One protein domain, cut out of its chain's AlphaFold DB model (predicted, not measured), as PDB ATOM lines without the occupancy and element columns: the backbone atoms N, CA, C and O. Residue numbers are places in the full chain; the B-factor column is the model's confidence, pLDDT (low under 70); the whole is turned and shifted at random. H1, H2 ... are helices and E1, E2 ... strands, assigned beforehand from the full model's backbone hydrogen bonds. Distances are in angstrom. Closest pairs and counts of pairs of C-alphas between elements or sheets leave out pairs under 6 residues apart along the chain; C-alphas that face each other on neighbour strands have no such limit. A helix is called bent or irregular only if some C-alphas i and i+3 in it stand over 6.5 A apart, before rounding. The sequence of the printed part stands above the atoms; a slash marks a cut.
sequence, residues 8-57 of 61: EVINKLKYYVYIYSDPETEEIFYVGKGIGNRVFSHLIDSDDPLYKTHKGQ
ATOM      1  N   GLU A   8     146.214 223.164 161.386       97.88
ATOM      2  CA  GLU A   8     145.865 221.869 161.972       97.88
ATOM      3  C   GLU A   8     146.942 221.374 162.944       97.88
ATOM      4  O   GLU A   8     146.627 220.961 164.060       97.88
ATOM      5  N   VAL A   9     148.216 221.463 162.552       96.31
ATOM      6  CA  VAL A   9     149.347 221.054 163.393       96.31
ATOM      7  C   VAL A   9     149.445 221.931 164.642       96.31
ATOM      8  O   VAL A   9     149.592 221.395 165.738       96.31
ATOM      9  N   ILE A  10     149.277 223.252 164.515       97.06
ATOM     10  CA  ILE A  10     149.263 224.179 165.661       97.06
ATOM     11  C   ILE A  10     148.154 223.806 166.655       97.06
ATOM     12  O   ILE A  10     148.410 223.715 167.858       97.06
ATOM     13  N   ASN A  11     146.947 223.533 166.151       97.12
ATOM     14  CA  ASN A  11     145.793 223.177 166.978       97.12
ATOM     15  C   ASN A  11     145.993 221.852 167.732       97.12
ATOM     16  O   ASN A  11     145.531 221.721 168.868       97.12
ATOM     17  N   LYS A  12     146.680 220.878 167.120       97.44
ATOM     18  CA  LYS A  12     146.977 219.581 167.749       97.44
ATOM     19  C   LYS A  12     148.132 219.661 168.747       97.44
ATOM     20  O   LYS A  12     148.004 219.118 169.840       97.44
ATOM     21  N   LEU A  13     149.227 220.342 168.394       96.12
ATOM     22  CA  LEU A  13     150.428 220.440 169.234       96.12
ATOM     23  C   LEU A  13     150.143 221.131 170.565       96.12
ATOM     24  O   LEU A  13     150.577 220.632 171.596       96.12
ATOM     25  N   LYS A  14     149.415 222.260 170.555       96.12
ATOM     26  CA  LYS A  14     149.222 223.158 171.711       96.12
ATOM     27  C   LYS A  14     150.562 223.645 172.286       96.12
ATOM     28  O   LYS A  14     150.991 224.750 171.969       96.12
ATOM     29  N   TYR A  15     151.238 222.809 173.068       97.44
ATOM     30  CA  TYR A  15     152.557 223.048 173.639       97.44
ATOM     31  C   TYR A  15     153.522 221.937 173.245       97.44
ATOM     32  O   TYR A  15     153.149 220.770 173.194       97.44
ATOM     33  N   TYR A  16     154.779 222.297 173.035       97.44
ATOM     34  CA  TYR A  16     155.832 221.338 172.721       97.44
ATOM     35  C   TYR A  16     157.168 221.765 173.316       97.44
ATOM     36  O   TYR A  16     157.322 222.897 173.774       97.44
ATOM     37  N   VAL A  17     158.131 220.849 173.302       97.38
ATOM     38  CA  VAL A  17     159.539 221.125 173.591       97.38
ATOM     39  C   VAL A  17     160.324 220.887 172.308       97.38
ATOM     40  O   VAL A  17     160.012 219.960 171.562       97.38
ATOM     41  N   TYR A  18     161.286 221.752 172.022       94.69
ATOM     42  CA  TYR A  18     162.154 221.660 170.854       94.69
ATOM     43  C   TYR A  18     163.605 221.905 171.251       94.69
ATOM     44  O   TYR A  18     163.877 222.569 172.256       94.69
ATOM     45  N   ILE A  19     164.517 221.378 170.442       95.50
ATOM     46  CA  ILE A  19     165.954 221.583 170.580       95.50
ATOM     47  C   ILE A  19     166.498 222.304 169.354       95.50
ATOM     48  O   ILE A  19     165.977 222.130 168.249       95.50
ATOM     49  N   TYR A  20     167.548 223.090 169.557       92.56
ATOM     50  CA  TYR A  20     168.493 223.379 168.488       92.56
ATOM     51  C   TYR A  20     169.779 222.617 168.774       92.56
ATOM     52  O   TYR A  20     170.278 222.633 169.904       92.56
ATOM     53  N   SER A  21     170.265 221.940 167.744       94.06
ATOM     54  CA  SER A  21     171.528 221.226 167.749       94.06
ATOM     55  C   SER A  21     172.398 221.716 166.603       94.06
ATOM     56  O   SER A  21     171.882 222.155 165.568       94.06
ATOM     57  N   ASP A  22     173.707 221.652 166.793       92.44
ATOM     58  CA  ASP A  22     174.655 221.817 165.704       92.44
ATOM     59  C   ASP A  22     174.392 220.721 164.643       92.44
ATOM     60  O   ASP A  22     174.237 219.551 165.001       92.44
ATOM     61  N   PRO A  23     174.246 221.065 163.353       90.69
ATOM     62  CA  PRO A  23     173.919 220.086 162.318       90.69
ATOM     63  C   PRO A  23     175.081 219.145 161.961       90.69
ATOM     64  O   PRO A  23     174.835 218.127 161.317       90.69
ATOM     65  N   GLU A  24     176.320 219.485 162.324       95.75
ATOM     66  CA  GLU A  24     177.521 218.684 162.064       95.75
ATOM     67  C   GLU A  24     177.903 217.830 163.278       95.75
ATOM     68  O   GLU A  24     178.239 216.657 163.114       95.75
ATOM     69  N   THR A  25     177.844 218.391 164.491       96.62
ATOM     70  CA  THR A  25     178.263 217.691 165.723       96.62
ATOM     71  C   THR A  25     177.112 217.072 166.513       96.62
ATOM     72  O   THR A  25     177.360 216.310 167.445       96.62
ATOM     73  N   GLU A  26     175.864 217.408 166.169       95.25
ATOM     74  CA  GLU A  26     174.648 217.078 166.929       95.25
ATOM     75  C   GLU A  26     174.626 217.649 168.363       95.25
ATOM     76  O   GLU A  26     173.723 217.339 169.148       95.25
ATOM     77  N   GLU A  27     175.569 218.530 168.717       96.94
ATOM     78  CA  GLU A  27     175.634 219.148 170.040       96.94
ATOM     79  C   GLU A  27     174.394 220.009 170.297       96.94
ATOM     80  O   GLU A  27     174.086 220.938 169.551       96.94
ATOM     81  N   ILE A  28     173.678 219.716 171.383       95.19
ATOM     82  CA  ILE A  28     172.488 220.465 171.789       95.19
ATOM     83  C   ILE A  28     172.925 221.737 172.516       95.19
ATOM     84  O   ILE A  28     173.453 221.669 173.624       95.19
ATOM     85  N   PHE A  29     172.613 222.900 171.947       93.06
ATOM     86  CA  PHE A  29     172.946 224.197 172.549       93.06
ATOM     87  C   PHE A  29     171.717 224.981 173.037       93.06
ATOM     88  O   PHE A  29     171.855 226.007 173.705       93.06
ATOM     89  N   TYR A  30     170.500 224.523 172.726       93.44
ATOM     90  CA  TYR A  30     169.271 225.176 173.176       93.44
ATOM     91  C   TYR A  30     168.129 224.181 173.372       93.44
ATOM     92  O   TYR A  30     167.883 223.328 172.521       93.44
ATOM     93  N   VAL A  31     167.373 224.359 174.459       95.62
ATOM     94  CA  VAL A  31     166.111 223.658 174.720       95.62
ATOM     95  C   VAL A  31     165.027 224.697 174.984       95.62
ATOM     96  O   VAL A  31     165.152 225.525 175.887       95.62
ATOM     97  N   GLY A  32     163.948 224.658 174.206       93.62
ATOM     98  CA  GLY A  32     162.861 225.628 174.287       93.62
ATOM     99  C   GLY A  32     161.495 224.979 174.433       93.62
ATOM    100  O   GLY A  32     161.203 223.956 173.820       93.62
ATOM    101  N   LYS A  33     160.608 225.621 175.199       97.00
ATOM    102  CA  LYS A  33     159.166 225.349 175.147       97.00
ATOM    103  C   LYS A  33     158.531 226.202 174.048       97.00
ATOM    104  O   LYS A  33     158.764 227.410 173.981       97.00
ATOM    105  N   GLY A  34     157.711 225.581 173.211       95.44
ATOM    106  CA  GLY A  34     157.052 226.190 172.064       95.44
ATOM    107  C   GLY A  34     155.527 226.162 172.130       95.44
ATOM    108  O   GLY A  34     154.927 225.261 172.712       95.44
ATOM    109  N   ILE A  35     154.919 227.167 171.497       96.75
ATOM    110  CA  ILE A  35     153.510 227.226 171.082       96.75
ATOM    111  C   ILE A  35     153.517 227.779 169.656       96.75
ATOM    112  O   ILE A  35     154.319 228.666 169.345       96.75
ATOM    113  N   GLY A  36     152.647 227.267 168.783       96.00
ATOM    114  CA  GLY A  36     152.585 227.717 167.392       96.00
ATOM    115  C   GLY A  36     153.944 227.591 166.696       96.00
ATOM    116  O   GLY A  36     154.614 226.572 166.822       96.00
ATOM    117  N   ASN A  37     154.382 228.647 166.012       95.06
ATOM    118  CA  ASN A  37     155.604 228.665 165.197       95.06
ATOM    119  C   ASN A  37     156.876 229.095 165.953       95.06
ATOM    120  O   ASN A  37     157.868 229.436 165.314       95.06
ATOM    121  N   ARG A  38     156.877 229.087 167.297       93.75
ATOM    122  CA  ARG A  38     158.006 229.577 168.115       93.75
ATOM    123  C   ARG A  38     159.356 228.922 167.787       93.75
ATOM    124  O   ARG A  38     160.373 229.602 167.823       93.75
ATOM    125  N   VAL A  39     159.374 227.641 167.409       93.12
ATOM    126  CA  VAL A  39     160.597 226.938 166.965       93.12
ATOM    127  C   VAL A  39     161.296 227.603 165.774       93.12
ATOM    128  O   VAL A  39     162.485 227.388 165.564       93.12
ATOM    129  N   PHE A  40     160.601 228.435 165.000       90.31
ATOM    130  CA  PHE A  40     161.181 229.133 163.853       90.31
ATOM    131  C   PHE A  40     161.649 230.558 164.183       90.31
ATOM    132  O   PHE A  40     162.296 231.175 163.342       90.31
ATOM    133  N   SER A  41     161.352 231.087 165.377       83.75
ATOM    134  CA  SER A  41     161.553 232.506 165.710       83.75
ATOM    135  C   SER A  41     163.016 232.953 165.688       83.75
ATOM    136  O   SER A  41     163.284 234.064 165.252       83.75
ATOM    137  N   HIS A  42     163.955 232.097 166.095       73.31
ATOM    138  CA  HIS A  42     165.386 232.433 166.123       73.31
ATOM    139  C   HIS A  42     166.108 232.153 164.800       73.31
ATOM    140  O   HIS A  42     167.246 232.552 164.616       73.31
ATOM    141  N   LEU A  43     165.445 231.493 163.847       70.44
ATOM    142  CA  LEU A  43     166.036 231.164 162.547       70.44
ATOM    143  C   LEU A  43     165.820 232.272 161.500       70.44
ATOM    144  O   LEU A  43     166.168 232.084 160.334       70.44
ATOM    145  N   ILE A  44     165.155 233.371 161.873       60.53
ATOM    146  CA  ILE A  44     164.713 234.437 160.958       60.53
ATOM    147  C   ILE A  44     165.663 235.646 160.963       60.53
ATOM    148  O   ILE A  44     165.632 236.417 160.007       60.53
ATOM    149  N   ASP A  45     166.574 235.768 161.930       52.12
ATOM    150  CA  ASP A  45     167.560 236.848 161.911       52.12
ATOM    151  C   ASP A  45     168.740 236.504 160.998       52.12
ATOM    152  O   ASP A  45     169.697 235.826 161.365       52.12
ATOM    153  N   SER A  46     168.698 237.047 159.783       50.56
ATOM    154  CA  SER A  46     169.857 237.180 158.888       50.56
ATOM    155  C   SER A  46     171.015 238.001 159.491       50.56
ATOM    156  O   SER A  46     172.092 238.055 158.897       50.56
ATOM    157  N   ASP A  47     170.812 238.593 160.672       51.34
ATOM    158  CA  ASP A  47     171.800 239.335 161.455       51.34
ATOM    159  C   ASP A  47     172.060 238.739 162.849       51.34
ATOM    160  O   ASP A  47     172.578 239.435 163.721       51.34
ATOM    161  N   ASP A  48     171.773 237.450 163.074       51.53
ATOM    162  CA  ASP A  48     172.241 236.785 164.294       51.53
ATOM    163  C   ASP A  48     173.788 236.678 164.268       51.53
ATOM    164  O   ASP A  48     174.360 236.023 163.380       51.53
ATOM    165  N   PRO A  49     174.511 237.320 165.207       49.78
ATOM    166  CA  PRO A  49     175.970 237.288 165.252       49.78
ATOM    167  C   PRO A  49     176.540 235.874 165.456       49.78
ATOM    168  O   PRO A  49     177.690 235.636 165.074       49.78
ATOM    169  N   LEU A  50     175.769 234.904 165.963       51.44
ATOM    170  CA  LEU A  50     176.217 233.510 166.090       51.44
ATOM    171  C   LEU A  50     176.385 232.824 164.725       51.44
ATOM    172  O   LEU A  50     177.333 232.051 164.554       51.44
ATOM    173  N   TYR A  51     175.555 233.174 163.731       47.81
ATOM    174  CA  TYR A  51     175.681 232.679 162.351       47.81
ATOM    175  C   TYR A  51     176.960 233.195 161.671       47.81
ATOM    176  O   TYR A  51     177.613 232.467 160.919       47.81
ATOM    177  N   LYS A  52     177.365 234.440 161.958       44.53
ATOM    178  CA  LYS A  52     178.594 235.027 161.390       44.53
ATOM    179  C   LYS A  52     179.864 234.555 162.110       44.53
ATOM    180  O   LYS A  52     180.917 234.474 161.482       44.53
ATOM    181  N   THR A  53     179.764 234.190 163.389       44.72
ATOM    182  CA  THR A  53     180.923 233.806 164.215       44.72
ATOM    183  C   THR A  53     181.541 232.465 163.789       44.72
ATOM    184  O   THR A  53     182.763 232.351 163.766       44.72
ATOM    185  N   HIS A  54     180.742 231.484 163.352       47.66
ATOM    186  CA  HIS A  54     181.256 230.150 162.992       47.66
ATOM    187  C   HIS A  54     181.833 230.056 161.567       47.66
ATOM    188  O   HIS A  54     182.733 229.257 161.325       47.66
ATOM    189  N   LYS A  55     181.411 230.908 160.618       44.44
ATOM    190  CA  LYS A  55     182.041 230.971 159.280       44.44
ATOM    191  C   LYS A  55     183.275 231.877 159.201       44.44
ATOM    192  O   LYS A  55     184.060 231.734 158.268       44.44
ATOM    193  N   GLY A  56     183.469 232.785 160.159       39.75
ATOM    194  CA  GLY A  56     184.606 233.715 160.179       39.75
ATOM    195  C   GLY A  56     185.958 233.091 160.555       39.75
ATOM    196  O   GLY A  56     186.985 233.720 160.328       39.75
ATOM    197  N   GLN A  57     185.983 231.867 161.097       42.00
ATOM    198  CA  GLN A  57     187.222 231.198 161.528       42.00
ATOM    199  C   GLN A  57     187.844 230.262 160.475       42.00
ATOM    200  O   GLN A  57     188.914 229.718 160.713       42.00
TER     201      GLN A  57
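What this domain is: This is residues 8 to 57 of the 61 residues of an uncharacterized protein of Psychrobacillus sp. AK 1817 (UniProt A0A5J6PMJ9). A two-stranded hairpin, E1 and E2, has the short helix H2 folding back over one face of it; H1 lies at one end, and residues 44 to 50 and 52 to 57, of which 52 to 55 belong to H3, stick out. The printed part has 50 residues in the order H1 E1 E2 H2 H3, the sheet antiparallel. The class is mixed, helices and strands; the whole is loose, radius of gyration of the C-alphas 13.4 A, spanning 42 by 22 by 14 A.

Where its parts are: E1, residues 16 to 21, and E2, residues 28 to 34, are each 16.5 A long. H1, residues 8 to 13, begins at C-alpha 8 (145.865, 221.869, 161.972). H2 is residues 38 to 43, 9.9 A, irregular: C-alphas 39 and 42 are 7.3 A apart. H3, residues 49 to 55, 10.6 A, ends at C-alpha 55 (182.041, 230.971, 159.280).

How they stand to each other: In the hairpin E1 and E2, N 18 and O 32 are 2.8 A apart, within hydrogen-bond range. The closest C-alphas of E1 and H2, Tyr 18 and Val 39, are 6.7 A apart. H3 is apart from E1, E2, H1 and H2. Each O i to N i+4 pair is within range in H1, 0 of 2 in H2 and 1 of 3 in H3; O i to N i+3, 2 of 3 in H2 and 2 of 4 in H3.

The domain as a whole: The printed part has no cut and no long link; residues 44 to 57 are under pLDDT 70.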